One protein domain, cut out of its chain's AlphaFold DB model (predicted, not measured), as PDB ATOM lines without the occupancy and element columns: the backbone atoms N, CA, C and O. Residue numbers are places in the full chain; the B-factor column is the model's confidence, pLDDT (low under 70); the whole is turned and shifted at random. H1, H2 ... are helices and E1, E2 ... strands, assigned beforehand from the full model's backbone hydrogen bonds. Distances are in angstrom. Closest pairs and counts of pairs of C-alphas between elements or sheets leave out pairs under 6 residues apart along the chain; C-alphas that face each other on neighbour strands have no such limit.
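This is residues 28 to 107 and 123 to 248 of the 693 residues of the protein "LprI domain-containing protein" of Bradyrhizobium sp. Rc2d (UniProt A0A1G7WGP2). Two closed barrels of six strands each stand side by side, E1 to E6 making the first and E7 to E12 the second, with the short helix H1 packed on both. H2 packs on the outside of the first barrel, whose sheet curls round it; H3 is also on its outside, and from H3 the stretch of residues 157 to 170 leads over to the second barrel. The 206 printed residues hold three named helices and twelve named strands, in the order H1, E1, E2, E3, H2, E4, E5, E6, H3 and then E7 to E12; both barrels are antiparallel, and the class is mixed, helices and strands. The whole is compact, with a radius of gyration of the C-alphas of 16.4 A, and rounded, spanning 45 by 40 by 37 A.

Begin with H1, residues 36 to 43, joined by a tight link to E1, residues 44 to 51. Go on through the hairpins E1 and E2, residues 54 to 65, and E2 and E3, residues 70 to 74: a meander, each strand the antiparallel neighbour of the one before, with N 47 and O 61 2.7 A apart and N 72 and O 64 2.8 A apart. Then come H2, residues 75 to 83, E4, residues 91 to 97, and the hairpin of E5, residues 125 to 138, and E6, residues 143 to 148. Round the first barrel run E1, E2, E3, E6, E5, E4 and back to E1; look for N 73 and O 144 at 2.9 A, N 145 and O 136 at 2.8 A, N 95 and O 127 at 2.9 A, and N 48 and O 94 at 2.9 A. E2 bends by 71 degrees at residue 57 and E5 by 81 degrees at residue 132. H2 is on this barrel, outside it, at a height over the sheet of 6.2 A; the closest C-alphas of H2 and E6 are those of Tyr 75 and Phe 143, 4.0 A apart. H3, residues 152 to 156, is on it too, at a height of 8.4 A; H1 and H3 only just touch, with 3 pairs of C-alphas within 8 A, the closest being Ala 43 and Phe 156 at 4.8 A. The second barrel holds E7, residues 171 to 175, E8, residues 183 to 190, E9, residues 197 to 202, E10, residues 211 to 214, E11, residues 219 to 225, and E12, residues 235 to 238. Round it run E7, E8, E9, E12, E11, E10 and back to E7, with N 172 and O 185 at 2.8 A, N 188 and O 199 at 2.8 A, N 237 and O 198 at 2.8 A, N 225 and O 236 at 3.2 A, N 212 and O 222 at 2.8 A, and N 213 and O 173 at 2.8 A. E7 E8 E9 and E10 E11 E12 are meanders of hairpins; E7 E8 E9 E10 and E9 E10 E11 E12 are Greek keys, four strands in a row with the first beside the fourth. H1 is on both barrels; its closest C-alphas to E2 and E10 are Ala 43 to Val 65, 5.1 A, and Ile 37 to Phe 213, 7.6 A. Between E3 and E11 the closest C-alphas, Asp 74 and Ile 223, are 7.1 A apart. In H2 and H3 every O i to N i+4 pair is within hydrogen-bond range; in H1 1 of 4 is, and 2 of 5 O i to N i+3 pairs.

Find C-alpha 36 at (-45.122, 54.820, 11.847), where H1 begins. E1 is 22.9 A long from first to last C-alpha, E2 27.9 A, E5 27.7 A and E8 20.1 A. E12 ends at C-alpha 238, (-52.520, 37.668, -0.031).

The two C-alphas farthest apart are those of Ser 34 and Phe 87, 47.5 A. Residues 108 to 122 are not printed, and C-alphas 107 and 123 are 23.8 A apart across the cut. H3 to E7 is a long link. The mean pLDDT of the printed part is 74.9; 63 residues are under 70, among them residues 28 to 36, 98 to 107 and 236 to 248.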
ATOM      1  N   VAL A  28     -26.703  48.073  11.063       28.98
ATOM      2  CA  VAL A  28     -27.672  48.214  12.155       28.98
ATOM      3  C   VAL A  28     -28.755  49.159  11.649       28.98
ATOM      4  O   VAL A  28     -28.497  50.343  11.446       28.98
ATOM      5  N   PHE A  29     -29.949  48.629  11.399       35.50
ATOM      6  CA  PHE A  29     -31.115  49.441  11.066       35.50
ATOM      7  C   PHE A  29     -31.808  49.855  12.365       35.50
ATOM      8  O   PHE A  29     -32.648  49.129  12.890       35.50
ATOM      9  N   GLU A  30     -31.456  51.025  12.896       39.47
ATOM     10  CA  GLU A  30     -32.373  51.726  13.791       39.47
ATOM     11  C   GLU A  30     -33.450  52.381  12.929       39.47
ATOM     12  O   GLU A  30     -33.164  53.275  12.129       39.47
ATOM     13  N   LEU A  31     -34.701  51.940  13.080       43.50
ATOM     14  CA  LEU A  31     -35.815  52.707  12.542       43.50
ATOM     15  C   LEU A  31     -35.807  54.094  13.197       43.50
ATOM     16  O   LEU A  31     -35.785  54.168  14.437       43.50
ATOM     17  N   PRO A  32     -35.886  55.185  12.414       46.09
ATOM     18  CA  PRO A  32     -36.060  56.520  12.963       46.09
ATOM     19  C   PRO A  32     -37.201  56.525  13.984       46.09
ATOM     20  O   PRO A  32     -38.219  55.857  13.796       46.09
ATOM     21  N   ASN A  33     -37.080  57.309  15.059       54.91
ATOM     22  CA  ASN A  33     -38.158  57.457  16.053       54.91
ATOM     23  C   ASN A  33     -39.505  57.899  15.433       54.91
ATOM     24  O   ASN A  33     -40.539  57.785  16.083       54.91
ATOM     25  N   SER A  34     -39.489  58.403  14.196       56.38
ATOM     26  CA  SER A  34     -40.649  58.837  13.422       56.38
ATOM     27  C   SER A  34     -41.273  57.762  12.527       56.38
ATOM     28  O   SER A  34     -42.237  58.079  11.836       56.38
ATOM     29  N   ASP A  35     -40.740  56.536  12.474       69.38
ATOM     30  CA  ASP A  35     -41.301  55.501  11.605       69.38
ATOM     31  C   ASP A  35     -42.668  55.020  12.148       69.38
ATOM     32  O   ASP A  35     -42.721  54.459  13.252       69.38
ATOM     33  N   PRO A  36     -43.780  55.220  11.411       69.44
ATOM     34  CA  PRO A  36     -45.122  54.820  11.847       69.44
ATOM     35  C   PRO A  36     -45.257  53.308  12.096       69.44
ATOM     36  O   PRO A  36     -46.154  52.858  12.821       69.44
ATOM     37  N   ILE A  37     -44.347  52.498  11.551       72.44
ATOM     38  CA  ILE A  37     -44.316  51.053  11.767       72.44
ATOM     39  C   ILE A  37     -43.830  50.723  13.180       72.44
ATOM     40  O   ILE A  37     -44.333  49.785  13.799       72.44
ATOM     41  N   ARG A  38     -42.933  51.527  13.761       75.56
ATOM     42  CA  ARG A  38     -42.343  51.251  15.082       75.56
ATOM     43  C   ARG A  38     -43.368  51.257  16.215       75.56
ATOM     44  O   ARG A  38     -43.240  50.491  17.163       75.56
ATOM     45  N   SER A  39     -44.400  52.097  16.142       70.62
ATOM     46  CA  SER A  39     -45.506  52.050  17.113       70.62
ATOM     47  C   SER A  39     -46.395  50.821  16.933       70.62
ATOM     48  O   SER A  39     -47.020  50.370  17.892       70.62
ATOM     49  N   SER A  40     -46.436  50.278  15.717       71.56
ATOM     50  CA  SER A  40     -47.279  49.148  15.335       71.56
ATOM     51  C   SER A  40     -46.685  47.810  15.783       71.56
ATOM     52  O   SER A  40     -47.434  46.899  16.124       71.56
ATOM     53  N   THR A  41     -45.356  47.696  15.892       77.56
ATOM     54  CA  THR A  41     -44.678  46.445  16.289       77.56
ATOM     55  C   THR A  41     -45.069  45.925  17.669       77.56
ATOM     56  O   THR A  41     -44.997  44.726  17.905       77.56
ATOM     57  N   ARG A  42     -45.572  46.782  18.566       82.75
ATOM     58  CA  ARG A  42     -46.059  46.356  19.889       82.75
ATOM     59  C   ARG A  42     -47.265  45.421  19.806       82.75
ATOM     60  O   ARG A  42     -47.432  44.575  20.674       82.75
ATOM     61  N   ALA A  43     -48.095  45.567  18.778       87.88
ATOM     62  CA  ALA A  43     -49.277  44.740  18.551       87.88
ATOM     63  C   ALA A  43     -48.976  43.460  17.748       87.88
ATOM     64  O   ALA A  43     -49.901  42.701  17.454       87.88
ATOM     65  N   LEU A  44     -47.709  43.208  17.408       87.81
ATOM     66  CA  LEU A  44     -47.240  41.955  16.825       87.81
ATOM     67  C   LEU A  44     -46.699  41.032  17.917       87.81
ATOM     68  O   LEU A  44     -46.080  41.471  18.883       87.81
ATOM     69  N   GLY A  45     -46.908  39.734  17.749       87.44
ATOM     70  CA  GLY A  45     -46.310  38.740  18.625       87.44
ATOM     71  C   GLY A  45     -46.400  37.334  18.064       87.44
ATOM     72  O   GLY A  45     -46.671  37.125  16.880       87.44
ATOM     73  N   ALA A  46     -46.174  36.363  18.943       86.62
ATOM     74  CA  ALA A  46     -46.199  34.953  18.602       86.62
ATOM     75  C   ALA A  46     -47.273  34.234  19.419       86.62
ATOM     76  O   ALA A  46     -47.287  34.263  20.651       86.62
ATOM     77  N   LEU A  47     -48.164  33.547  18.726       85.69
ATOM     78  CA  LEU A  47     -49.085  32.594  19.302       85.69
ATOM     79  C   LEU A  47     -48.359  31.263  19.502       85.69
ATOM     80  O   LEU A  47     -47.961  30.622  18.531       85.69
ATOM     81  N   LYS A  48     -48.161  30.860  20.759       86.75
ATOM     82  CA  LYS A  48     -47.553  29.572  21.106       86.75
ATOM     83  C   LYS A  48     -48.635  28.542  21.382       86.75
ATOM     84  O   LYS A  48     -49.530  28.785  22.194       86.75
ATOM     85  N   PHE A  49     -48.511  27.386  20.746       81.69
ATOM     86  CA  PHE A  49     -49.364  26.226  20.983       81.69
ATOM     87  C   PHE A  49     -48.655  25.271  21.928       81.69
ATOM     88  O   PHE A  49     -47.478  24.967  21.725       81.69
ATOM     89  N   SER A  50     -49.375  24.779  22.931       78.38
ATOM     90  CA  SER A  50     -48.941  23.642  23.736       78.38
ATOM     91  C   SER A  50     -49.931  22.500  23.536       78.38
ATOM     92  O   SER A  50     -51.142  22.680  23.695       78.38
ATOM     93  N   TYR A  51     -49.405  21.341  23.142       76.56
ATOM     94  CA  TYR A  51     -50.187  20.122  22.957       76.56
ATOM     95  C   TYR A  51     -50.214  19.333  24.267       76.56
ATOM     96  O   TYR A  51     -49.157  19.048  24.834       76.56
ATOM     97  N   ASP A  52     -51.404  18.917  24.705       72.62
ATOM     98  CA  ASP A  52     -51.633  18.292  26.020       72.62
ATOM     99  C   ASP A  52     -50.750  17.061  26.305       72.62
ATOM    100  O   ASP A  52     -50.449  16.750  27.454       72.62
ATOM    101  N   ILE A  53     -50.304  16.349  25.267       65.62
ATOM    102  CA  ILE A  53     -49.590  15.068  25.405       65.62
ATOM    103  C   ILE A  53     -48.073  15.251  25.455       65.62
ATOM    104  O   ILE A  53     -47.350  14.397  25.969       65.62
ATOM    105  N   ASN A  54     -47.572  16.359  24.912       71.88
ATOM    106  CA  ASN A  54     -46.159  16.685  24.964       71.88
ATOM    107  C   ASN A  54     -45.982  18.206  25.018       71.88
ATOM    108  O   ASN A  54     -45.788  18.830  23.973       71.88
ATOM    109  N   PRO A  55     -45.972  18.805  26.221       73.56
ATOM    110  CA  PRO A  55     -45.805  20.247  26.375       73.56
ATOM    111  C   PRO A  55     -44.455  20.768  25.848       73.56
ATOM    112  O   PRO A  55     -44.280  21.977  25.730       73.56
ATOM    113  N   LYS A  56     -43.502  19.881  25.507       77.44
ATOM    114  CA  LYS A  56     -42.232  20.247  24.853       77.44
ATOM    115  C   LYS A  56     -42.363  20.447  23.344       77.44
ATOM    116  O   LYS A  56     -41.482  21.055  22.746       77.44
ATOM    117  N   MET A  57     -43.416  19.921  22.720       74.06
ATOM    118  CA  MET A  57     -43.710  20.205  21.324       74.06
ATOM    119  C   MET A  57     -44.487  21.517  21.293       74.06
ATOM    120  O   MET A  57     -45.655  21.567  21.661       74.06
ATOM    121  N   THR A  58     -43.820  22.601  20.912       77.50
ATOM    122  CA  THR A  58     -44.463  23.905  20.753       77.50
ATOM    123  C   THR A  58     -44.416  24.293  19.295       77.50
ATOM    124  O   THR A  58     -43.335  24.354  18.713       77.50
ATOM    125  N   SER A  59     -45.578  24.572  18.716       80.94
ATOM    126  CA  SER A  59     -45.634  25.333  17.473       80.94
ATOM    127  C   SER A  59     -45.761  26.817  17.817       80.94
ATOM    128  O   SER A  59     -46.238  27.185  18.898       80.94
ATOM    129  N   THR A  60     -45.315  27.676  16.915       85.50
ATOM    130  CA  THR A  60     -45.353  29.132  17.056       85.50
ATOM    131  C   THR A  60     -45.888  29.723  15.774       85.50
ATOM    132  O   THR A  60     -45.358  29.434  14.705       85.50
ATOM    133  N   CYS A  61     -46.886  30.584  15.898       87.56
ATOM    134  CA  CYS A  61     -47.494  31.276  14.779       87.56
ATOM    135  C   CYS A  61     -47.408  32.783  14.965       87.56
ATOM    136  O   CYS A  61     -47.703  33.266  16.058       87.56
ATOM    137  N   PRO A  62     -47.057  33.548  13.930       89.19
ATOM    138  CA  PRO A  62     -47.172  34.995  13.976       89.19
ATOM    139  C   PRO A  62     -48.632  35.403  14.218       89.19
ATOM    140  O   PRO A  62     -49.560  34.858  13.621       89.19
ATOM    141  N   ALA A  63     -48.834  36.354  15.124       90.81
ATOM    142  CA  ALA A  63     -50.144  36.894  15.449       90.81
ATOM    143  C   ALA A  63     -50.093  38.416  15.547       90.81
ATOM    144  O   ALA A  63     -49.104  38.992  16.008       90.81
ATOM    145  N   VAL A  64     -51.180  39.068  15.145       91.88
ATOM    146  CA  VAL A  64     -51.287  40.526  15.181       91.88
ATOM    147  C   VAL A  64     -52.607  40.977  15.794       91.88
ATOM    148  O   VAL A  64     -53.671  40.480  15.432       91.88
ATOM    149  N   VAL A  65     -52.555  41.917  16.739       91.56
ATOM    150  CA  VAL A  65     -53.740  42.474  17.407       91.56
ATOM    151  C   VAL A  65     -54.449  43.446  16.464       91.56
ATOM    152  O   VAL A  65     -53.974  44.555  16.222       91.56
ATOM    153  N   ILE A  66     -55.610  43.035  15.949       92.25
ATOM    154  CA  ILE A  66     -56.415  43.826  14.996       92.25
ATOM    155  C   ILE A  66     -57.651  44.463  15.639       92.25
ATOM    156  O   ILE A  66     -58.315  45.304  15.038       92.25
ATOM    157  N   SER A  67     -57.979  44.089  16.878       86.69
ATOM    158  CA  SER A  67     -59.023  44.744  17.668       86.69
ATOM    159  C   SER A  67     -58.799  44.525  19.167       86.69
ATOM    160  O   SER A  67     -57.806  43.930  19.575       86.69
ATOM    161  N   GLN A  68     -59.741  44.971  20.003       84.62
ATOM    162  CA  GLN A  68     -59.678  44.731  21.448       84.62
ATOM    163  C   GLN A  68     -59.689  43.251  21.816       84.62
ATOM    164  O   GLN A  68     -59.068  42.892  22.800       84.62
ATOM    165  N   GLN A  69     -60.371  42.405  21.048       85.88
ATOM    166  CA  GLN A  69     -60.592  40.999  21.403       85.88
ATOM    167  C   GLN A  69     -60.220  40.041  20.280       85.88
ATOM    168  O   GLN A  69     -60.514  38.856  20.371       85.88
ATOM    169  N   HIS A  70     -59.567  40.532  19.226       91.00
ATOM    170  CA  HIS A  70     -59.240  39.705  18.074       91.00
ATOM    171  C   HIS A  70     -57.789  39.852  17.665       91.00
ATOM    172  O   HIS A  70     -57.258  40.967  17.582       91.00
ATOM    173  N   ILE A  71     -57.202  38.708  17.340       92.25
ATOM    174  CA  ILE A  71     -55.927  38.614  16.646       92.25
ATOM    175  C   ILE A  71     -56.139  38.020  15.258       92.25
ATOM    176  O   ILE A  71     -57.012  37.177  15.056       92.25
ATOM    177  N   LEU A  72     -55.333  38.473  14.312       92.62
ATOM    178  CA  LEU A  72     -55.211  37.892  12.985       92.62
ATOM    179  C   LEU A  72     -53.983  36.978  12.971       92.62
ATOM    180  O   LEU A  72     -52.924  37.344  13.481       92.62
ATOM    181  N   VAL A  73     -54.154  35.794  12.398       92.00
ATOM    182  CA  VAL A  73     -53.120  34.772  12.199       92.00
ATOM    183  C   VAL A  73     -53.223  34.230  10.773       92.00
ATOM    184  O   VAL A  73     -54.222  34.467  10.085       92.00
ATOM    185  N   ASP A  74     -52.231  33.473  10.315       90.44
ATOM    186  CA  ASP A  74     -52.384  32.727   9.066       90.44
ATOM    187  C   ASP A  74     -53.377  31.555   9.209       90.44
ATOM    188  O   ASP A  74     -53.755  31.111  10.301       90.44
ATOM    189  N   TYR A  75     -53.838  31.056   8.065       90.19
ATOM    190  CA  TYR A  75     -54.836  29.991   7.993       90.19
ATOM    191  C   TYR A  75     -54.387  28.666   8.605       90.19
ATOM    192  O   TYR A  75     -55.227  27.937   9.143       90.19
ATOM    193  N   VAL A  76     -53.101  28.323   8.512       88.69
ATOM    194  CA  VAL A  76     -52.587  27.064   9.067       88.69
ATOM    195  C   VAL A  76     -52.718  27.118  10.584       88.69
ATOM    196  O   VAL A  76     -53.252  26.193  11.192       88.69
ATOM    197  N   CYS A  77     -52.363  28.250  11.180       89.00
ATOM    198  CA  CYS A  77     -52.485  28.481  12.615       89.00
ATOM    199  C   CYS A  77     -53.934  28.463  13.095       89.00
ATOM    200  O   CYS A  77     -54.248  27.798  14.080       89.00
ATOM    201  N   ALA A  78     -54.839  29.122  12.370       89.81
ATOM    202  CA  ALA A  78     -56.265  29.046  12.677       89.81
ATOM    203  C   ALA A  78     -56.813  27.612  12.554       89.81
ATOM    204  O   ALA A  78     -57.622  27.188  13.376       89.81
ATOM    205  N   SER A  79     -56.338  26.842  11.569       88.69
ATOM    206  CA  SER A  79     -56.737  25.442  11.375       88.69
ATOM    207  C   SER A  79     -56.252  24.527  12.498       88.69
ATOM    208  O   SER A  79     -57.001  23.642  12.899       88.69
ATOM    209  N   ILE A  80     -55.040  24.744  13.023       85.50
ATOM    210  CA  ILE A  80     -54.508  24.001  14.180       85.50
ATOM    211  C   ILE A  80     -55.364  24.253  15.429       85.50
ATOM    212  O   ILE A  80     -55.578  23.349  16.228       85.50
ATOM    213  N   ILE A  81     -55.875  25.472  15.607       84.00
ATOM    214  CA  ILE A  81     -56.727  25.805  16.758       84.00
ATOM    215  C   ILE A  81     -58.105  25.171  16.627       84.00
ATOM    216  O   ILE A  81     -58.596  24.583  17.583       84.00
ATOM    217  N   GLU A  82     -58.723  25.289  15.450       83.94
ATOM    218  CA  GLU A  82     -60.078  24.786  15.223       83.94
ATOM    219  C   GLU A  82     -60.142  23.259  15.261       83.94
ATOM    220  O   GLU A  82     -61.026  22.684  15.893       83.94
ATOM    221  N   ASN A  83     -59.213  22.603  14.565       83.12
ATOM    222  CA  ASN A  83     -59.247  21.157  14.376       83.12
ATOM    223  C   ASN A  83     -58.450  20.405  15.441       83.12
ATOM    224  O   ASN A  83     -58.531  19.181  15.502       83.12
ATOM    225  N   GLY A  84     -57.671  21.115  16.254       77.12
ATOM    226  CA  GLY A  84     -56.672  20.496  17.099       77.12
ATOM    227  C   GLY A  84     -55.414  20.093  16.327       77.12
ATOM    228  O   GLY A  84     -55.155  20.542  15.208       77.12
ATOM    229  N   ASP A  85     -54.601  19.225  16.925       73.00
ATOM    230  CA  ASP A  85     -53.468  18.640  16.203       73.00
ATOM    231  C   ASP A  85     -53.904  17.650  15.106       73.00
ATOM    232  O   ASP A  85     -55.090  17.409  14.886       73.00
ATOM    233  N   ALA A  86     -52.936  17.036  14.414       69.44
ATOM    234  CA  ALA A  86     -53.193  16.053  13.354       69.44
ATOM    235  C   ALA A  86     -54.069  14.851  13.787       69.44
ATOM    236  O   ALA A  86     -54.481  14.062  12.940       69.44
ATOM    237  N   PHE A  87     -54.359  14.705  15.084       70.00
ATOM    238  CA  PHE A  87     -55.181  13.649  15.663       70.00
ATOM    239  C   PHE A  87     -56.496  14.172  16.268       70.00
ATOM    240  O   PHE A  87     -57.169  13.429  16.982       70.00
ATOM    241  N   GLY A  88     -56.880  15.426  16.002       69.00
ATOM    242  CA  GLY A  88     -58.155  15.998  16.450       69.00
ATOM    243  C   GLY A  88     -58.185  16.407  17.924       69.00
ATOM    244  O   GLY A  88     -59.257  16.485  18.524       69.00
ATOM    245  N   ARG A  89     -57.018  16.583  18.553       74.56
ATOM    246  CA  ARG A  89     -56.909  16.799  20.004       74.56
ATOM    247  C   ARG A  89     -56.876  18.281  20.335       74.56
ATOM    248  O   ARG A  89     -56.235  19.047  19.622       74.56
ATOM    249  N   ALA A  90     -57.530  18.665  21.431       68.25
ATOM    250  CA  ALA A  90     -57.579  20.052  21.877       68.25
ATOM    251  C   ALA A  90     -56.165  20.634  22.042       68.25
ATOM    252  O   ALA A  90     -55.243  19.964  22.506       68.25
ATOM    253  N   VAL A  91     -56.005  21.888  21.632       72.81
ATOM    254  CA  VAL A  91     -54.746  22.625  21.728       72.81
ATOM    255  C   VAL A  91     -54.986  23.807  22.649       72.81
ATOM    256  O   VAL A  91     -55.964  24.532  22.477       72.81
ATOM    257  N   SER A  92     -54.096  24.021  23.617       75.19
ATOM    258  CA  SER A  92     -54.065  25.279  24.360       75.19
ATOM    259  C   SER A  92     -53.167  26.267  23.620       75.19
ATOM    260  O   SER A  92     -52.076  25.921  23.161       75.19
ATOM    261  N   ALA A  93     -53.637  27.503  23.464       76.19
ATOM    262  CA  ALA A  93     -52.901  28.539  22.759       76.19
ATOM    263  C   ALA A  93     -52.751  29.774  23.652       76.19
ATOM    264  O   ALA A  93     -53.729  30.292  24.198       76.19
ATOM    265  N   THR A  94     -51.509  30.230  23.803       77.56
ATOM    266  CA  THR A  94     -51.168  31.436  24.561       77.56
ATOM    267  C   THR A  94     -50.525  32.437  23.622       77.56
ATOM    268  O   THR A  94     -49.528  32.142  22.960       77.56
ATOM    269  N   LEU A  95     -51.105  33.628  23.539       73.69
ATOM    270  CA  LEU A  95     -50.532  34.732  22.791       73.69
ATOM    271  C   LEU A  95     -49.428  35.371  23.636       73.69
ATOM    272  O   LEU A  95     -49.708  35.928  24.699       73.69
ATOM    273  N   HIS A  96     -48.190  35.296  23.149       76.25
ATOM    274  CA  HIS A  96     -47.053  36.022  23.699       76.25
ATOM    275  C   HIS A  96     -46.906  37.329  22.923       76.25
ATOM    276  O   HIS A  96     -46.469  37.334  21.769       76.25
ATOM    277  N   LEU A  97     -47.273  38.434  23.571       71.12
ATOM    278  CA  LEU A  97     -46.974  39.775  23.082       71.12
ATOM    279  C   LEU A  97     -45.749  40.294  23.830       71.12
ATOM    280  O   LEU A  97     -45.668  40.200  25.060       71.12
ATOM    281  N   GLY A  98     -44.783  40.810  23.081       61.25
ATOM    282  CA  GLY A  98     -43.539  41.332  23.623       61.25
ATOM    283  C   GLY A  98     -43.183  42.643  22.950       61.25
ATOM    284  O   GLY A  98     -43.283  42.777  21.736       61.25
ATOM    285  N   VAL A  99     -42.742  43.610  23.750       50.97
ATOM    286  CA  VAL A  99     -41.956  44.728  23.238       50.97
ATOM    287  C   VAL A  99     -40.527  44.207  23.208       50.97
ATOM    288  O   VAL A  99     -39.840  44.252  24.226       50.97
ATOM    289  N   GLU A 100     -40.095  43.609  22.100       52.25
ATOM    290  CA  GLU A 100     -38.654  43.480  21.913       52.25
ATOM    291  C   GLU A 100     -38.110  44.901  21.778       52.25
ATOM    292  O   GLU A 100     -38.519  45.665  20.899       52.25
ATOM    293  N   ASP A 101     -37.244  45.293  22.709       44.50
ATOM    294  CA  ASP A 101     -36.382  46.440  22.483       44.50
ATOM    295  C   ASP A 101     -35.484  46.023  21.313       44.50
ATOM    296  O   ASP A 101     -34.600  45.177  21.456       44.50
ATOM    297  N   TYR A 102     -35.794  46.533  20.119       45.06
ATOM    298  CA  TYR A 102     -35.177  46.178  18.832       45.06
ATOM    299  C   TYR A 102     -33.650  46.436  18.774       45.06
ATOM    300  O   TYR A 102     -33.032  46.310  17.722       45.06
ATOM    301  N   SER A 103     -33.011  46.792  19.890       38.94
ATOM    302  CA  SER A 103     -31.608  47.186  19.987       38.94
ATOM    303  C   SER A 103     -30.607  46.026  20.088       38.94
ATOM    304  O   SER A 103     -29.421  46.289  20.270       38.94
ATOM    305  N   ILE A 104     -31.010  44.748  19.994       39.19
ATOM    306  CA  ILE A 104     -30.098  43.615  20.269       39.19
ATOM    307  C   ILE A 104     -30.140  42.526  19.185       39.19
ATOM    308  O   ILE A 104     -30.372  41.358  19.459       39.19
ATOM    309  N   PHE A 105     -29.832  42.890  17.941       39.28
ATOM    310  CA  PHE A 105     -29.285  41.939  16.961       39.28
ATOM    311  C   PHE A 105     -28.134  42.581  16.180       39.28
ATOM    312  O   PHE A 105     -28.128  42.654  14.954       39.28
ATOM    313  N   THR A 106     -27.104  43.040  16.890       39.22
ATOM    314  CA  THR A 106     -25.799  43.247  16.254       39.22
ATOM    315  C   THR A 106     -25.199  41.873  15.969       39.22
ATOM    316  O   THR A 106     -24.950  41.107  16.902       39.22
ATOM    317  N   ARG A 107     -24.950  41.535  14.695       38.22
ATOM    318  CA  ARG A 107     -24.067  40.399  14.380       38.22
ATOM    319  C   ARG A 107     -22.752  40.598  15.143       38.22
ATOM    320  O   ARG A 107     -22.259  41.727  15.160       38.22
ATOM    321  N   LYS A 123     -40.558  41.390  29.698       58.91
ATOM    322  CA  LYS A 123     -41.966  41.505  30.096       58.91
ATOM    323  C   LYS A 123     -42.830  40.817  29.045       58.91
ATOM    324  O   LYS A 123     -43.350  41.456  28.135       58.91
ATOM    325  N   GLU A 124     -42.931  39.495  29.141       66.50
ATOM    326  CA  GLU A 124     -43.908  38.739  28.367       66.50
ATOM    327  C   GLU A 124     -45.297  38.981  28.962       66.50
ATOM    328  O   GLU A 124     -45.531  38.736  30.145       66.50
ATOM    329  N   HIS A 125     -46.227  39.458  28.138       73.19
ATOM    330  CA  HIS A 125     -47.634  39.453  28.506       73.19
ATOM    331  C   HIS A 125     -48.306  38.264  27.835       73.19
ATOM    332  O   HIS A 125     -48.209  38.083  26.619       73.19
ATOM    333  N   LEU A 126     -48.981  37.463  28.653       76.62
ATOM    334  CA  LEU A 126     -49.663  36.253  28.228       76.62
ATOM    335  C   LEU A 126     -51.159  36.529  28.141       76.62
ATOM    336  O   LEU A 126     -51.772  36.950  29.123       76.62
ATOM    337  N   PHE A 127     -51.746  36.256  26.980       75.81
ATOM    338  CA  PHE A 127     -53.196  36.241  26.811       75.81
ATOM    339  C   PHE A 127     -53.632  34.839  26.421       75.81
ATOM    340  O   PHE A 127     -53.104  34.253  25.474       75.81
ATOM    341  N   ALA A 128     -54.610  34.306  27.145       78.00
ATOM    342  CA  ALA A 128     -55.256  33.069  26.747       78.00
ATOM    343  C   ALA A 128     -56.084  33.321  25.479       78.00
ATOM    344  O   ALA A 128     -56.824  34.306  25.390       78.00
ATOM    345  N   VAL A 129     -55.967  32.428  24.502       78.69
ATOM    346  CA  VAL A 129     -56.788  32.466  23.288       78.69
ATOM    347  C   VAL A 129     -57.989  31.552  23.476       78.69
ATOM    348  O   VAL A 129     -57.859  30.443  23.998       78.69
ATOM    349  N   ASN A 130     -59.172  32.010  23.066       76.94
ATOM    350  CA  ASN A 130     -60.364  31.177  23.094       76.94
ATOM    351  C   ASN A 130     -60.304  30.185  21.927       76.94
ATOM    352  O   ASN A 130     -60.728  30.478  20.811       76.94
ATOM    353  N   VAL A 131     -59.774  28.993  22.193       67.88
ATOM    354  CA  VAL A 131     -59.540  27.950  21.180       67.88
ATOM    355  C   VAL A 131     -60.827  27.406  20.545       67.88
ATOM    356  O   VAL A 131     -60.780  26.810  19.478       67.88
ATOM    357  N   THR A 132     -61.992  27.666  21.148       65.44
ATOM    358  CA  THR A 132     -63.305  27.310  20.570       65.44
ATOM    359  C   THR A 132     -63.906  28.405  19.685       65.44
ATOM    360  O   THR A 132     -64.960  28.203  19.083       65.44
ATOM    361  N   ALA A 133     -63.256  29.566  19.598       64.44
ATOM    362  CA  ALA A 133     -63.759  30.744  18.906       64.44
ATOM    363  C   ALA A 133     -62.802  31.188  17.796       64.44
ATOM    364  O   ALA A 133     -62.327  32.327  17.769       64.44
ATOM    365  N   VAL A 134     -62.557  30.294  16.833       79.88
ATOM    366  CA  VAL A 134     -62.156  30.751  15.500       79.88
ATOM    367  C   VAL A 134     -63.340  31.522  14.933       79.88
ATOM    368  O   VAL A 134     -64.373  30.962  14.570       79.88
ATOM    369  N   VAL A 135     -63.214  32.842  14.973       80.44
ATOM    370  CA  VAL A 135     -64.267  33.781  14.592       80.44
ATOM    371  C   VAL A 135     -64.483  33.739  13.089       80.44
ATOM    372  O   VAL A 135     -65.619  33.758  12.618       80.44
ATOM    373  N   GLU A 136     -63.379  33.658  12.356       85.19
ATOM    374  CA  GLU A 136     -63.356  33.499  10.915       85.19
ATOM    375  C   GLU A 136     -62.140  32.667  10.525       85.19
ATOM    376  O   GLU A 136     -61.041  32.861  11.047       85.19
ATOM    377  N   LYS A 137     -62.329  31.765   9.567       89.81
ATOM    378  CA  LYS A 137     -61.244  31.071   8.886       89.81
ATOM    379  C   LYS A 137     -61.489  31.154   7.393       89.81
ATOM    380  O   LYS A 137     -62.550  30.750   6.918       89.81
ATOM    381  N   ASN A 138     -60.514  31.662   6.649       86.06
ATOM    382  CA  ASN A 138     -60.665  31.889   5.223       86.06
ATOM    383  C   ASN A 138     -59.579  31.147   4.449       86.06
ATOM    384  O   ASN A 138     -58.446  31.605   4.346       86.06
ATOM    385  N   GLU A 139     -59.924  29.991   3.887       85.94
ATOM    386  CA  GLU A 139     -58.967  29.186   3.123       85.94
ATOM    387  C   GLU A 139     -58.526  29.873   1.828       85.94
ATOM    388  O   GLU A 139     -57.361  29.783   1.443       85.94
ATOM    389  N   LYS A 140     -59.441  30.587   1.164       81.81
ATOM    390  CA  LYS A 140     -59.148  31.299  -0.085       81.81
ATOM    391  C   LYS A 140     -58.105  32.395   0.140       81.81
ATOM    392  O   LYS A 140     -57.183  32.531  -0.662       81.81
ATOM    393  N   HIS A 141     -58.240  33.125   1.246       82.00
ATOM    394  CA  HIS A 141     -57.350  34.228   1.605       82.00
ATOM    395  C   HIS A 141     -56.243  33.845   2.602       82.00
ATOM    396  O   HIS A 141     -55.446  34.687   2.999       82.00
ATOM    397  N   LYS A 142     -56.194  32.573   3.000       87.44
ATOM    398  CA  LYS A 142     -55.180  31.969   3.868       87.44
ATOM    399  C   LYS A 142     -54.920  32.732   5.181       87.44
ATOM    400  O   LYS A 142     -53.795  32.759   5.671       87.44
ATOM    401  N   PHE A 143     -55.982  33.229   5.818       90.62
ATOM    402  CA  PHE A 143     -55.927  33.791   7.174       90.62
ATOM    403  C   PHE A 143     -56.973  33.172   8.113       90.62
ATOM    404  O   PHE A 143     -57.916  32.502   7.674       90.62
ATOM    405  N   GLY A 144     -56.834  33.443   9.409       90.88
ATOM    406  CA  GLY A 144     -57.918  33.298  10.374       90.88
ATOM    407  C   GLY A 144     -57.911  34.387  11.443       90.88
ATOM    408  O   GLY A 144     -56.888  35.010  11.723       90.88
ATOM    409  N   ILE A 145     -59.084  34.630  12.020       91.44
ATOM    410  CA  ILE A 145     -59.308  35.583  13.105       91.44
ATOM    411  C   ILE A 145     -59.709  34.800  14.342       91.44
ATOM    412  O   ILE A 145     -60.653  34.007  14.316       91.44
ATOM    413  N   LEU A 146     -58.994  35.045  15.432       90.06
ATOM    414  CA  LEU A 146     -59.180  34.348  16.697       90.06
ATOM    415  C   LEU A 146     -59.638  35.331  17.759       90.06
ATOM    416  O   LEU A 146     -59.104  36.440  17.847       90.06
ATOM    417  N   GLU A 147     -60.588  34.907  18.585       85.88
ATOM    418  CA  GLU A 147     -60.957  35.641  19.789       85.88
ATOM    419  C   GLU A 147     -59.936  35.378  20.908       85.88
ATOM    420  O   GLU A 147     -59.525  34.241  21.161       85.88
ATOM    421  N   VAL A 148     -59.535  36.433  21.608       84.81
ATOM    422  CA  VAL A 148     -58.622  36.359  22.755       84.81
ATOM    423  C   VAL A 148     -59.311  36.849  24.018       84.81
ATOM    424  O   VAL A 148     -60.092  37.801  23.991       84.81
ATOM    425  N   TYR A 149     -59.012  36.211  25.146       78.69
ATOM    426  CA  TYR A 149     -59.531  36.656  26.431       78.69
ATOM    427  C   TYR A 149     -58.838  37.954  26.866       78.69
ATOM    428  O   TYR A 149     -57.615  38.088  26.805       78.69
ATOM    429  N   GLY A 150     -59.632  38.910  27.355       83.69
ATOM    430  CA  GLY A 150     -59.146  40.206  27.827       83.69
ATOM    431  C   GLY A 150     -59.163  41.292  26.750       83.69
ATOM    432  O   GLY A 150     -60.049  41.320  25.900       83.69
ATOM    433  N   ASN A 151     -58.228  42.241  26.850       82.81
ATOM    434  CA  ASN A 151     -58.105  43.371  25.929       82.81
ATOM    435  C   ASN A 151     -56.624  43.671  25.629       82.81
ATOM    436  O   ASN A 151     -56.092  44.656  26.153       82.81
ATOM    437  N   PRO A 152     -55.921  42.841  24.829       81.44
ATOM    438  CA  PRO A 152     -54.521  43.094  24.476       81.44
ATOM    439  C   PRO A 152     -54.306  44.464  23.833       81.44
ATOM    440  O   PRO A 152     -53.262  45.077  24.047       81.44
ATOM    441  N   ALA A 153     -55.305  45.006  23.131       82.69
ATOM    442  CA  ALA A 153     -55.198  46.325  22.520       82.69
ATOM    443  C   ALA A 153     -54.978  47.464  23.524       82.69
ATOM    444  O   ALA A 153     -54.393  48.483  23.163       82.69
ATOM    445  N   ALA A 154     -55.434  47.320  24.774       78.56
ATOM    446  CA  ALA A 154     -55.199  48.326  25.810       78.56
ATOM    447  C   ALA A 154     -53.708  48.472  26.154       78.56
ATOM    448  O   ALA A 154     -53.262  49.570  26.476       78.56
ATOM    449  N   THR A 155     -52.954  47.376  26.063       80.44
ATOM    450  CA  THR A 155     -51.525  47.328  26.400       80.44
ATOM    451  C   THR A 155     -50.648  47.515  25.163       80.44
ATOM    452  O   THR A 155     -49.636  48.208  25.217       80.44
ATOM    453  N   PHE A 156     -51.047  46.918  24.040       83.69
ATOM    454  CA  PHE A 156     -50.204  46.764  22.853       83.69
ATOM    455  C   PHE A 156     -50.630  47.620  21.662       83.69
ATOM    456  O   PHE A 156     -49.876  47.751  20.702       83.69
ATOM    457  N   GLY A 157     -51.806  48.244  21.734       87.19
ATOM    458  CA  GLY A 157     -52.397  48.957  20.612       87.19
ATOM    459  C   GLY A 157     -53.081  48.023  19.615       87.19
ATOM    460  O   GLY A 157     -53.250  46.828  19.846       87.19
ATOM    461  N   ILE A 158     -53.535  48.605  18.510       86.31
ATOM    462  CA  ILE A 158     -54.196  47.896  17.412       86.31
ATOM    463  C   ILE A 158     -53.419  48.218  16.149       86.31
ATOM    464  O   ILE A 158     -53.138  49.391  15.897       86.31
ATOM    465  N   ILE A 159     -53.132  47.202  15.344       88.75
ATOM    466  CA  ILE A 159     -52.624  47.414  13.997       88.75
ATOM    467  C   ILE A 159     -53.801  47.672  13.056       88.75
ATOM    468  O   ILE A 159     -54.677  46.811  12.930       88.75
ATOM    469  N   PRO A 160     -53.850  48.843  12.391       85.75
ATOM    470  CA  PRO A 160     -54.828  49.068  11.343       85.75
ATOM    471  C   PRO A 160     -54.533  48.111  10.190       85.75
ATOM    472  O   PRO A 160     -53.379  47.954   9.790       85.75
ATOM    473  N   VAL A 161     -55.571  47.476   9.655       88.12
ATOM    474  CA  VAL A 161     -55.443  46.667   8.445       88.12
ATOM    475  C   VAL A 161     -55.929  47.502   7.264       88.12
ATOM    476  O   VAL A 161     -57.039  48.033   7.272       88.12
ATOM    477  N   SER A 162     -55.069  47.661   6.266       84.31
ATOM    478  CA  SER A 162     -55.319  48.486   5.093       84.31
ATOM    479  C   SER A 162     -56.474  47.921   4.270       84.31
ATOM    480  O   SER A 162     -56.450  46.769   3.850       84.31
ATOM    481  N   SER A 163     -57.486  48.742   3.991       76.69
ATOM    482  CA  SER A 163     -58.625  48.355   3.148       76.69
ATOM    483  C   SER A 163     -58.394  48.602   1.657       76.69
ATOM    484  O   SER A 163     -59.292  48.357   0.852       76.69
ATOM    485  N   ARG A 164     -57.244  49.173   1.279       83.69
ATOM    486  CA  ARG A 164     -56.928  49.477  -0.120       83.69
ATOM    487  C   ARG A 164     -56.093  48.353  -0.737       83.69
ATOM    488  O   ARG A 164     -55.254  47.782  -0.040       83.69
ATOM    489  N   PRO A 165     -56.247  48.090  -2.044       83.06
ATOM    490  CA  PRO A 165     -55.297  47.263  -2.772       83.06
ATOM    491  C   PRO A 165     -53.876  47.826  -2.647       83.06
ATOM    492  O   PRO A 165     -53.682  49.051  -2.640       83.06
ATOM    493  N   VAL A 166     -52.892  46.931  -2.572       87.06
ATOM    494  CA  VAL A 166     -51.481  47.303  -2.709       87.06
ATOM    495  C   VAL A 166     -51.204  47.711  -4.150       87.06
ATOM    496  O   VAL A 166     -51.705  47.101  -5.097       87.06
ATOM    497  N   ARG A 167     -50.444  48.791  -4.315       89.88
ATOM    498  CA  ARG A 167     -50.077  49.345  -5.619       89.88
ATOM    499  C   ARG A 167     -48.775  48.718  -6.095       89.88
ATOM    500  O   ARG A 167     -47.882  48.454  -5.301       89.88
ATOM    501  N   VAL A 168     -48.635  48.540  -7.404       90.88
ATOM    502  CA  VAL A 168     -47.358  48.118  -7.998       90.88
ATOM    503  C   VAL A 168     -46.281  49.155  -7.669       90.88
ATOM    504  O   VAL A 168     -46.510  50.356  -7.816       90.88
ATOM    505  N   GLY A 169     -45.121  48.688  -7.213       92.06
ATOM    506  CA  GLY A 169     -44.001  49.517  -6.770       92.06
ATOM    507  C   GLY A 169     -44.175  50.141  -5.384       92.06
ATOM    508  O   GLY A 169     -43.305  50.903  -4.967       92.06
ATOM    509  N   GLU A 170     -45.269  49.848  -4.674       93.06
ATOM    510  CA  GLU A 170     -45.468  50.308  -3.300       93.06
ATOM    511  C   GLU A 170     -44.361  49.782  -2.391       93.06
ATOM    512  O   GLU A 170     -44.014  48.599  -2.444       93.06
ATOM    513  N   GLU A 171     -43.805  50.666  -1.561       93.38
ATOM    514  CA  GLU A 171     -42.796  50.280  -0.586       93.38
ATOM    515  C   GLU A 171     -43.449  49.600   0.611       93.38
ATOM    516  O   GLU A 171     -44.359  50.127   1.261       93.38
ATOM    517  N   LEU A 172     -42.946  48.411   0.899       92.12
ATOM    518  CA  LEU A 172     -43.460  47.516   1.907       92.12
ATOM    519  C   LEU A 172     -42.382  47.248   2.950       92.12
ATOM    520  O   LEU A 172     -41.185  47.245   2.668       92.12
ATOM    521  N   SER A 173     -42.846  46.978   4.157       89.69
ATOM    522  CA  SER A 173     -42.034  46.526   5.270       89.69
ATOM    523  C   SER A 173     -42.569  45.197   5.742       89.69
ATOM    524  O   SER A 173     -43.739  45.076   6.110       89.69
ATOM    525  N   LEU A 174     -41.712  44.189   5.731       86.81
ATOM    526  CA  LEU A 174     -42.074  42.861   6.190       86.81
ATOM    527  C   LEU A 174     -41.544  42.632   7.600       86.81
ATOM    528  O   LEU A 174     -40.378  42.905   7.882       86.81
ATOM    529  N   ILE A 175     -42.418  42.137   8.474       84.56
ATOM    530  CA  ILE A 175     -42.116  41.879   9.880       84.56
ATOM    531  C   ILE A 175     -42.376  40.407  10.164       84.56
ATOM    532  O   ILE A 175     -43.505  39.921  10.056       84.56
ATOM    533  N   THR A 176     -41.315  39.688  10.518       77.44
ATOM    534  CA  THR A 176     -41.415  38.285  10.917       77.44
ATOM    535  C   THR A 176     -41.925  38.198  12.361       77.44
ATOM    536  O   THR A 176     -41.706  39.105  13.168       77.44
ATOM    537  N   GLY A 177     -42.598  37.101  12.723       63.88
ATOM    538  CA  GLY A 177     -43.217  36.925  14.050       63.88
ATOM    539  C   GLY A 177     -42.260  36.875  15.253       63.88
ATOM    540  O   GLY A 177     -42.718  36.667  16.372       63.88
ATOM    541  N   PHE A 178     -40.954  37.065  15.045       64.81
ATOM    542  CA  PHE A 178     -39.916  37.018  16.084       64.81
ATOM    543  C   PHE A 178     -39.041  38.274  16.109       64.81
ATOM    544  O   PHE A 178     -37.847  38.176  16.368       64.81
ATOM    545  N   GLY A 179     -39.597  39.431  15.732       59.25
ATOM    546  CA  GLY A 179     -38.870  40.701  15.812       59.25
ATOM    547  C   GLY A 179     -37.614  40.765  14.933       59.25
ATOM    548  O   GLY A 179     -36.735  41.588  15.180       59.25
ATOM    549  N   SER A 180     -37.508  39.919  13.896       58.38
ATOM    550  CA  SER A 180     -36.383  39.998  12.953       58.38
ATOM    551  C   SER A 180     -36.411  41.331  12.184       58.38
ATOM    552  O   SER A 180     -37.441  42.016  12.194       58.38
ATOM    553  N   PRO A 181     -35.293  41.723  11.537       59.28
ATOM    554  CA  PRO A 181     -35.157  43.033  10.915       59.28
ATOM    555  C   PRO A 181     -36.308  43.310   9.956       59.28
ATOM    556  O   PRO A 181     -36.733  42.426   9.213       59.28
ATOM    557  N   ILE A 182     -36.792  44.550   9.962       68.00
ATOM    558  CA  ILE A 182     -37.727  45.003   8.941       68.00
ATOM    559  C   ILE A 182     -36.996  44.943   7.611       68.00
ATOM    560  O   ILE A 182     -35.947  45.564   7.438       68.00
ATOM    561  N   HIS A 183     -37.543  44.157   6.695       75.25
ATOM    562  CA  HIS A 183     -37.008  44.059   5.352       75.25
ATOM    563  C   HIS A 183     -37.750  45.017   4.441       75.25
ATOM    564  O   HIS A 183     -38.983  45.066   4.443       75.25
ATOM    565  N   ASP A 184     -36.965  45.752   3.664       83.81
ATOM    566  CA  ASP A 184     -37.470  46.597   2.606       83.81
ATOM    567  C   ASP A 184     -37.886  45.712   1.444       83.81
ATOM    568  O   ASP A 184     -37.113  44.916   0.905       83.81
ATOM    569  N   CYS A 185     -39.159  45.829   1.112       89.88
ATOM    570  CA  CYS A 185     -39.791  45.067   0.066       89.88
ATOM    571  C   CYS A 185     -40.483  46.037  -0.888       89.88
ATOM    572  O   CYS A 185     -40.866  47.146  -0.505       89.88
ATOM    573  N   LYS A 186     -40.683  45.621  -2.133       91.25
ATOM    574  CA  LYS A 186     -41.539  46.346  -3.072       91.25
ATOM    575  C   LYS A 186     -42.583  45.414  -3.635       91.25
ATOM    576  O   LYS A 186     -42.294  44.269  -3.975       91.25
ATOM    577  N   ALA A 187     -43.806  45.919  -3.703       89.94
ATOM    578  CA  ALA A 187     -44.893  45.220  -4.355       89.94
ATOM    579  C   ALA A 187     -44.627  45.103  -5.859       89.94
ATOM    580  O   ALA A 187     -44.362  46.101  -6.531       89.94
ATOM    581  N   ASP A 188     -44.762  43.898  -6.395       87.00
ATOM    582  CA  ASP A 188     -44.736  43.627  -7.827       87.00
ATOM    583  C   ASP A 188     -46.163  43.682  -8.407       87.00
ATOM    584  O   ASP A 188     -47.102  44.199  -7.792       87.00
ATOM    585  N   MET A 189     -46.345  43.167  -9.627       75.44
ATOM    586  CA  MET A 189     -47.654  43.098 -10.277       75.44
ATOM    587  C   MET A 189     -48.675  42.312  -9.438       75.44
ATOM    588  O   MET A 189     -48.379  41.247  -8.890       75.44
ATOM    589  N   ALA A 190     -49.913  42.815  -9.400       66.56
ATOM    590  CA  ALA A 190     -51.054  42.056  -8.900       66.56
ATOM    591  C   ALA A 190     -51.225  40.778  -9.735       66.56
ATOM    592  O   ALA A 190     -51.093  40.809 -10.963       66.56
ATOM    593  N   SER A 191     -51.523  39.651  -9.086       65.44
ATOM    594  CA  SER A 191     -51.746  38.396  -9.800       65.44
ATOM    595  C   SER A 191     -53.000  38.531 -10.663       65.44
ATOM    596  O   SER A 191     -54.115  38.601 -10.149       65.44
ATOM    597  N   GLY A 192     -52.834  38.578 -11.990       64.31
ATOM    598  CA  GLY A 192     -53.938  38.823 -12.927       64.31
ATOM    599  C   GLY A 192     -55.085  37.804 -12.844       64.31
ATOM    600  O   GLY A 192     -56.199  38.105 -13.262       64.31
ATOM    601  N   SER A 193     -54.846  36.617 -12.275       73.19
ATOM    602  CA  SER A 193     -55.864  35.579 -12.062       73.19
ATOM    603  C   SER A 193     -56.470  35.576 -10.654       73.19
ATOM    604  O   SER A 193     -57.496  34.932 -10.430       73.19
ATOM    605  N   GLN A 194     -55.863  36.276  -9.691       77.06
ATOM    606  CA  GLN A 194     -56.293  36.298  -8.295       77.06
ATOM    607  C   GLN A 194     -56.170  37.724  -7.741       77.06
ATOM    608  O   GLN A 194     -55.107  38.089  -7.246       77.06
ATOM    609  N   PRO A 195     -57.252  38.530  -7.767       72.25
ATOM    610  CA  PRO A 195     -57.203  39.949  -7.391       72.25
ATOM    611  C   PRO A 195     -56.832  40.182  -5.920       72.25
ATOM    612  O   PRO A 195     -56.498  41.297  -5.537       72.25
ATOM    613  N   TYR A 196     -56.878  39.123  -5.112       79.88
ATOM    614  CA  TYR A 196     -56.507  39.116  -3.708       79.88
ATOM    615  C   TYR A 196     -55.065  38.653  -3.467       79.88
ATOM    616  O   TYR A 196     -54.673  38.472  -2.324       79.88
ATOM    617  N   ARG A 197     -54.262  38.398  -4.504       86.50
ATOM    618  CA  ARG A 197     -52.841  38.062  -4.360       86.50
ATOM    619  C   ARG A 197     -51.975  39.094  -5.055       86.50
ATOM    620  O   ARG A 197     -52.265  39.517  -6.173       86.50
ATOM    621  N   PHE A 198     -50.870  39.439  -4.418       87.00
ATOM    622  CA  PHE A 198     -49.829  40.262  -5.009       87.00
ATOM    623  C   PHE A 198     -48.482  39.585  -4.805       87.00
ATOM    624  O   PHE A 198     -48.245  38.919  -3.795       87.00
ATOM    625  N   SER A 199     -47.617  39.726  -5.796       88.69
ATOM    626  CA  SER A 199     -46.219  39.353  -5.643       88.69
ATOM    627  C   SER A 199     -45.458  40.520  -5.034       88.69
ATOM    628  O   SER A 199     -45.880  41.673  -5.137       88.69
ATOM    629  N   TYR A 200     -44.346  40.228  -4.385       89.56
ATOM    630  CA  TYR A 200     -43.423  41.241  -3.913       89.56
ATOM    631  C   TYR A 200     -42.003  40.677  -3.900       89.56
ATOM    632  O   TYR A 200     -41.793  39.467  -3.725       89.56
ATOM    633  N   HIS A 201     -41.031  41.570  -4.039       88.50
ATOM    634  CA  HIS A 201     -39.619  41.250  -3.906       88.50
ATOM    635  C   HIS A 201     -39.067  41.894  -2.634       88.50
ATOM    636  O   HIS A 201     -39.451  43.007  -2.273       88.50
ATOM    637  N   CYS A 202     -38.140  41.214  -1.967       85.50
ATOM    638  CA  CYS A 202     -37.368  41.757  -0.851       85.50
ATOM    639  C   CYS A 202     -35.902  41.395  -1.038       85.50
ATOM    640  O   CYS A 202     -35.582  40.404  -1.692       85.50
ATOM    641  N   ASP A 203     -35.018  42.139  -0.385       78.44
ATOM    642  CA  ASP A 203     -33.569  41.943  -0.516       78.44
ATOM    643  C   ASP A 203     -33.035  40.709   0.245       78.44
ATOM    644  O   ASP A 203     -31.828  40.469   0.295       78.44
ATOM    645  N   VAL A 204     -33.914  39.907   0.857       72.69
ATOM    646  CA  VAL A 204     -33.552  38.721   1.642       72.69
ATOM    647  C   VAL A 204     -34.461  37.529   1.347       72.69
ATOM    648  O   VAL A 204     -35.663  37.676   1.131       72.69
ATOM    649  N   ALA A 205     -33.883  36.327   1.403       67.69
ATOM    650  CA  ALA A 205     -34.639  35.081   1.366       67.69
ATOM    651  C   ALA A 205     -35.487  34.939   2.641       67.69
ATOM    652  O   ALA A 205     -34.985  35.108   3.755       67.69
ATOM    653  N   MET A 206     -36.769  34.626   2.469       65.44
ATOM    654  CA  MET A 206     -37.757  34.648   3.549       65.44
ATOM    655  C   MET A 206     -38.065  33.248   4.077       65.44
ATOM    656  O   MET A 206     -37.990  32.265   3.341       65.44
ATOM    657  N   LYS A 207     -38.418  33.169   5.363       59.06
ATOM    658  CA  LYS A 207     -38.997  31.979   5.996       59.06
ATOM    659  C   LYS A 207     -40.324  32.376   6.650       59.06
ATOM    660  O   LYS A 207     -40.344  33.362   7.375       59.06
ATOM    661  N   ASP A 208     -41.367  31.615   6.328       65.50
ATOM    662  CA  ASP A 208     -42.732  31.479   6.867       65.50
ATOM    663  C   ASP A 208     -43.478  32.693   7.492       65.50
ATOM    664  O   ASP A 208     -42.957  33.488   8.272       65.50
ATOM    665  N   ALA A 209     -44.774  32.789   7.149       64.44
ATOM    666  CA  ALA A 209     -45.876  33.528   7.801       64.44
ATOM    667  C   ALA A 209     -45.616  34.962   8.326       64.44
ATOM    668  O   ALA A 209     -46.139  35.372   9.359       64.44
ATOM    669  N   SER A 210     -44.834  35.773   7.622       81.62
ATOM    670  CA  SER A 210     -44.574  37.164   8.027       81.62
ATOM    671  C   SER A 210     -45.725  38.125   7.698       81.62
ATOM    672  O   SER A 210     -46.431  37.950   6.710       81.62
ATOM    673  N   PHE A 211     -45.901  39.182   8.490       89.62
ATOM    674  CA  PHE A 211     -46.887  40.234   8.221       89.62
ATOM    675  C   PHE A 211     -46.270  41.351   7.374       89.62
ATOM    676  O   PHE A 211     -45.116  41.728   7.577       89.62
ATOM    677  N   ILE A 212     -47.037  41.892   6.429       90.88
ATOM    678  CA  ILE A 212     -46.569  42.874   5.443       90.88
ATOM    679  C   ILE A 212     -47.279  44.198   5.678       90.88
ATOM    680  O   ILE A 212     -48.507  44.247   5.669       90.88
ATOM    681  N   PHE A 213     -46.517  45.269   5.854       91.25
ATOM    682  CA  PHE A 213     -47.000  46.613   6.159       91.25
ATOM    683  C   PHE A 213     -46.673  47.572   5.021       91.25
ATOM    684  O   PHE A 213     -45.614  47.467   4.409       91.25
ATOM    685  N   ALA A 214     -47.556  48.531   4.759       91.94
ATOM    686  CA  ALA A 214     -47.230  49.651   3.882       91.94
ATOM    687  C   ALA A 214     -46.330  50.652   4.618       91.94
ATOM    688  O   ALA A 214     -46.666  51.087   5.727       91.94
ATOM    689  N   LYS A 215     -45.224  51.072   3.991       90.44
ATOM    690  CA  LYS A 215     -44.324  52.089   4.567       90.44
ATOM    691  C   LYS A 215     -44.958  53.470   4.702       90.44
ATOM    692  O   LYS A 215     -44.516  54.275   5.514       90.44
ATOM    693  N   ASP A 216     -46.016  53.740   3.943       87.88
ATOM    694  CA  ASP A 216     -46.766  54.996   4.029       87.88
ATOM    695  C   ASP A 216     -47.620  55.121   5.311       87.88
ATOM    696  O   ASP A 216     -48.287  56.135   5.510       87.88
ATOM    697  N   GLY A 217     -47.614  54.099   6.177       86.81
ATOM    698  CA  GLY A 217     -48.381  54.079   7.420       86.81
ATOM    699  C   GLY A 217     -49.837  53.636   7.255       86.81
ATOM    700  O   GLY A 217     -50.583  53.661   8.233       86.81
ATOM    701  N   SER A 218     -50.254  53.172   6.068       83.75
ATOM    702  CA  SER A 218     -51.608  52.631   5.834       83.75
ATOM    703  C   SER A 218     -51.905  51.358   6.642       83.75
ATOM    704  O   SER A 218     -53.055  50.920   6.697       83.75
ATOM    705  N   GLY A 219     -50.888  50.770   7.282       90.06
ATOM    706  CA  GLY A 219     -51.021  49.636   8.187       90.06
ATOM    707  C   GLY A 219     -50.657  48.302   7.548       90.06
ATOM    708  O   GLY A 219     -49.881  48.240   6.594       90.06
ATOM    709  N   LEU A 220     -51.207  47.227   8.109       91.94
ATOM    710  CA  LEU A 220     -51.031  45.869   7.611       91.94
ATOM    711  C   LEU A 220     -51.719  45.731   6.256       91.94
ATOM    712  O   LEU A 220     -52.934  45.884   6.161       91.94
ATOM    713  N   VAL A 221     -50.955  45.418   5.219       91.50
ATOM    714  CA  VAL A 221     -51.483  45.185   3.878       91.50
ATOM    715  C   VAL A 221     -51.663  43.709   3.571       91.50
ATOM    716  O   VAL A 221     -52.616  43.389   2.883       91.50
ATOM    717  N   GLY A 222     -50.847  42.796   4.103       90.69
ATOM    718  CA  GLY A 222     -50.985  41.374   3.775       90.69
ATOM    719  C   GLY A 222     -50.252  40.423   4.713       90.69
ATOM    720  O   GLY A 222     -49.562  40.842   5.641       90.69
ATOM    721  N   ILE A 223     -50.408  39.127   4.447       90.50
ATOM    722  CA  ILE A 223     -49.688  38.042   5.123       90.50
ATOM    723  C   ILE A 223     -48.855  37.312   4.064       90.50
ATOM    724  O   ILE A 223     -49.374  36.930   3.010       90.50
ATOM    725  N   HIS A 224     -47.557  37.161   4.325       88.75
ATOM    726  CA  HIS A 224     -46.649  36.373   3.506       88.75
ATOM    727  C   HIS A 224     -47.095  34.919   3.506       88.75
ATOM    728  O   HIS A 224     -47.343  34.329   4.559       88.75
ATOM    729  N   MET A 225     -47.123  34.331   2.316       80.44
ATOM    730  CA  MET A 225     -47.265  32.898   2.161       80.44
ATOM    731  C   MET A 225     -46.027  32.338   1.492       80.44
ATOM    732  O   MET A 225     -45.526  32.901   0.518       80.44
ATOM    733  N   THR A 226     -45.587  31.179   1.962       71.44
ATOM    734  CA  THR A 226     -44.636  30.365   1.217       71.44
ATOM    735  C   THR A 226     -45.234  30.043  -0.149       71.44
ATOM    736  O   THR A 226     -46.282  29.403  -0.237       71.44
ATOM    737  N   GLY A 227     -44.602  30.544  -1.210       62.09
ATOM    738  CA  GLY A 227     -44.898  30.101  -2.567       62.09
ATOM    739  C   GLY A 227     -44.375  28.681  -2.777       62.09
ATOM    740  O   GLY A 227     -43.383  28.292  -2.168       62.09
ATOM    741  N   ASP A 228     -45.008  27.927  -3.671       54.06
ATOM    742  CA  ASP A 228     -44.639  26.537  -3.986       54.06
ATOM    743  C   ASP A 228     -43.287  26.403  -4.732       54.06
ATOM    744  O   ASP A 228     -42.913  25.307  -5.141       54.06
ATOM    745  N   SER A 229     -42.543  27.496  -4.953       47.09
ATOM    746  CA  SER A 229     -41.327  27.506  -5.772       47.09
ATOM    747  C   SER A 229     -40.077  27.887  -4.978       47.09
ATOM    748  O   SER A 229     -39.973  29.002  -4.468       47.09
ATOM    749  N   GLU A 230     -39.076  27.006  -4.997       51.41
ATOM    750  CA  GLU A 230     -37.718  27.167  -4.440       51.41
ATOM    751  C   GLU A 230     -36.902  28.351  -5.018       51.41
ATOM    752  O   GLU A 230     -35.747  28.557  -4.642       51.41
ATOM    753  N   SER A 231     -37.458  29.167  -5.922       53.06
ATOM    754  CA  SER A 231     -36.773  30.351  -6.444       53.06
ATOM    755  C   SER A 231     -36.910  31.526  -5.471       53.06
ATOM    756  O   SER A 231     -37.936  32.205  -5.438       53.06
ATOM    757  N   ALA A 232     -35.846  31.801  -4.717       53.31
ATOM    758  CA  ALA A 232     -35.745  32.825  -3.669       53.31
ATOM    759  C   ALA A 232     -36.020  34.295  -4.089       53.31
ATOM    760  O   ALA A 232     -35.831  35.191  -3.273       53.31
ATOM    761  N   ALA A 233     -36.438  34.569  -5.330       56.41
ATOM    762  CA  ALA A 233     -36.517  35.923  -5.885       56.41
ATOM    763  C   ALA A 233     -37.931  36.528  -5.938       56.41
ATOM    764  O   ALA A 233     -38.055  37.739  -6.098       56.41
ATOM    765  N   THR A 234     -39.003  35.739  -5.812       57.53
ATOM    766  CA  THR A 234     -40.373  36.276  -5.910       57.53
ATOM    767  C   THR A 234     -41.282  35.585  -4.910       57.53
ATOM    768  O   THR A 234     -41.590  34.403  -5.045       57.53
ATOM    769  N   SER A 235     -41.702  36.332  -3.890       70.69
ATOM    770  CA  SER A 235     -42.644  35.851  -2.880       70.69
ATOM    771  C   SER A 235     -44.061  36.280  -3.240       70.69
ATOM    772  O   SER A 235     -44.272  37.314  -3.873       70.69
ATOM    773  N   GLN A 236     -45.047  35.485  -2.828       68.25
ATOM    774  CA  GLN A 236     -46.458  35.838  -2.953       68.25
ATOM    775  C   GLN A 236     -47.026  36.210  -1.586       68.25
ATOM    776  O   GLN A 236     -46.680  35.632  -0.555       68.25
ATOM    777  N   ALA A 237     -47.936  37.170  -1.589       66.69
ATOM    778  CA  ALA A 237     -48.742  37.538  -0.445       66.69
ATOM    779  C   ALA A 237     -50.206  37.664  -0.846       66.69
ATOM    780  O   ALA A 237     -50.549  37.873  -2.012       66.69
ATOM    781  N   ILE A 238     -51.080  37.518   0.143       67.94
ATOM    782  CA  ILE A 238     -52.520  37.668  -0.031       67.94
ATOM    783  C   ILE A 238     -52.995  38.962   0.644       67.94
ATOM    784  O   ILE A 238     -52.641  39.221   1.794       67.94
ATOM    785  N   ILE A 239     -53.831  39.733  -0.062       60.34
ATOM    786  CA  ILE A 239     -54.710  40.784   0.466       60.34
ATOM    787  C   ILE A 239     -56.135  40.522  -0.008       60.34
ATOM    788  O   ILE A 239     -56.482  40.777  -1.150       60.34
ATOM    789  N   GLU A 240     -57.008  40.159   0.910       45.22
ATOM    790  CA  GLU A 240     -58.064  41.100   1.264       45.22
ATOM    791  C   GLU A 240     -57.967  41.212   2.778       45.22
ATOM    792  O   GLU A 240     -58.095  40.215   3.487       45.22
ATOM    793  N   ALA A 241     -57.670  42.405   3.288       45.59
ATOM    794  CA  ALA A 241     -57.898  42.682   4.693       45.59
ATOM    795  C   ALA A 241     -59.320  42.218   5.064       45.59
ATOM    796  O   ALA A 241     -60.228  42.413   4.250       45.59
ATOM    797  N   PRO A 242     -59.573  41.697   6.278       46.25
ATOM    798  CA  PRO A 242     -60.906  41.274   6.743       46.25
ATOM    799  C   PRO A 242     -61.956  42.416   6.836       46.25
ATOM    800  O   PRO A 242     -62.992  42.319   7.495       46.25
ATOM    801  N   HIS A 243     -61.705  43.539   6.167       44.12
ATOM    802  CA  HIS A 243     -62.367  44.822   6.313       44.12
ATOM    803  C   HIS A 243     -63.651  45.018   5.516       44.12
ATOM    804  O   HIS A 243     -64.325  46.016   5.768       44.12
ATOM    805  N   THR A 244     -64.050  44.132   4.604       42.25
ATOM    806  CA  THR A 244     -65.372  44.316   3.977       42.25
ATOM    807  C   THR A 244     -66.520  43.913   4.901       42.25
ATOM    808  O   THR A 244     -67.647  44.327   4.644       42.25
ATOM    809  N   THR A 245     -66.249  43.210   6.013       44.59
ATOM    810  CA  THR A 245     -67.323  42.808   6.942       44.59
ATOM    811  C   THR A 245     -67.006  42.885   8.440       44.59
ATOM    812  O   THR A 245     -67.946  42.841   9.228       44.59
ATOM    813  N   TYR A 246     -65.737  42.954   8.886       41.12
ATOM    814  CA  TYR A 246     -65.440  42.682  10.306       41.12
ATOM    815  C   TYR A 246     -65.042  43.890  11.164       41.12
ATOM    816  O   TYR A 246     -65.455  43.996  12.321       41.12
ATOM    817  N   THR A 247     -64.274  44.846  10.648       42.47
ATOM    818  CA  THR A 247     -63.647  45.861  11.520       42.47
ATOM    819  C   THR A 247     -64.566  47.014  11.906       42.47
ATOM    820  O   THR A 247     -64.282  47.730  12.864       42.47
ATOM    821  N   ARG A 248     -65.685  47.200  11.196       47.34
ATOM    822  CA  ARG A 248     -66.721  48.169  11.587       47.34
ATOM    823  C   ARG A 248     -67.806  47.512  12.446       47.34
ATOM    824  O   ARG A 248     -68.198  48.079  13.461       47.34
TER     825      ARG A 248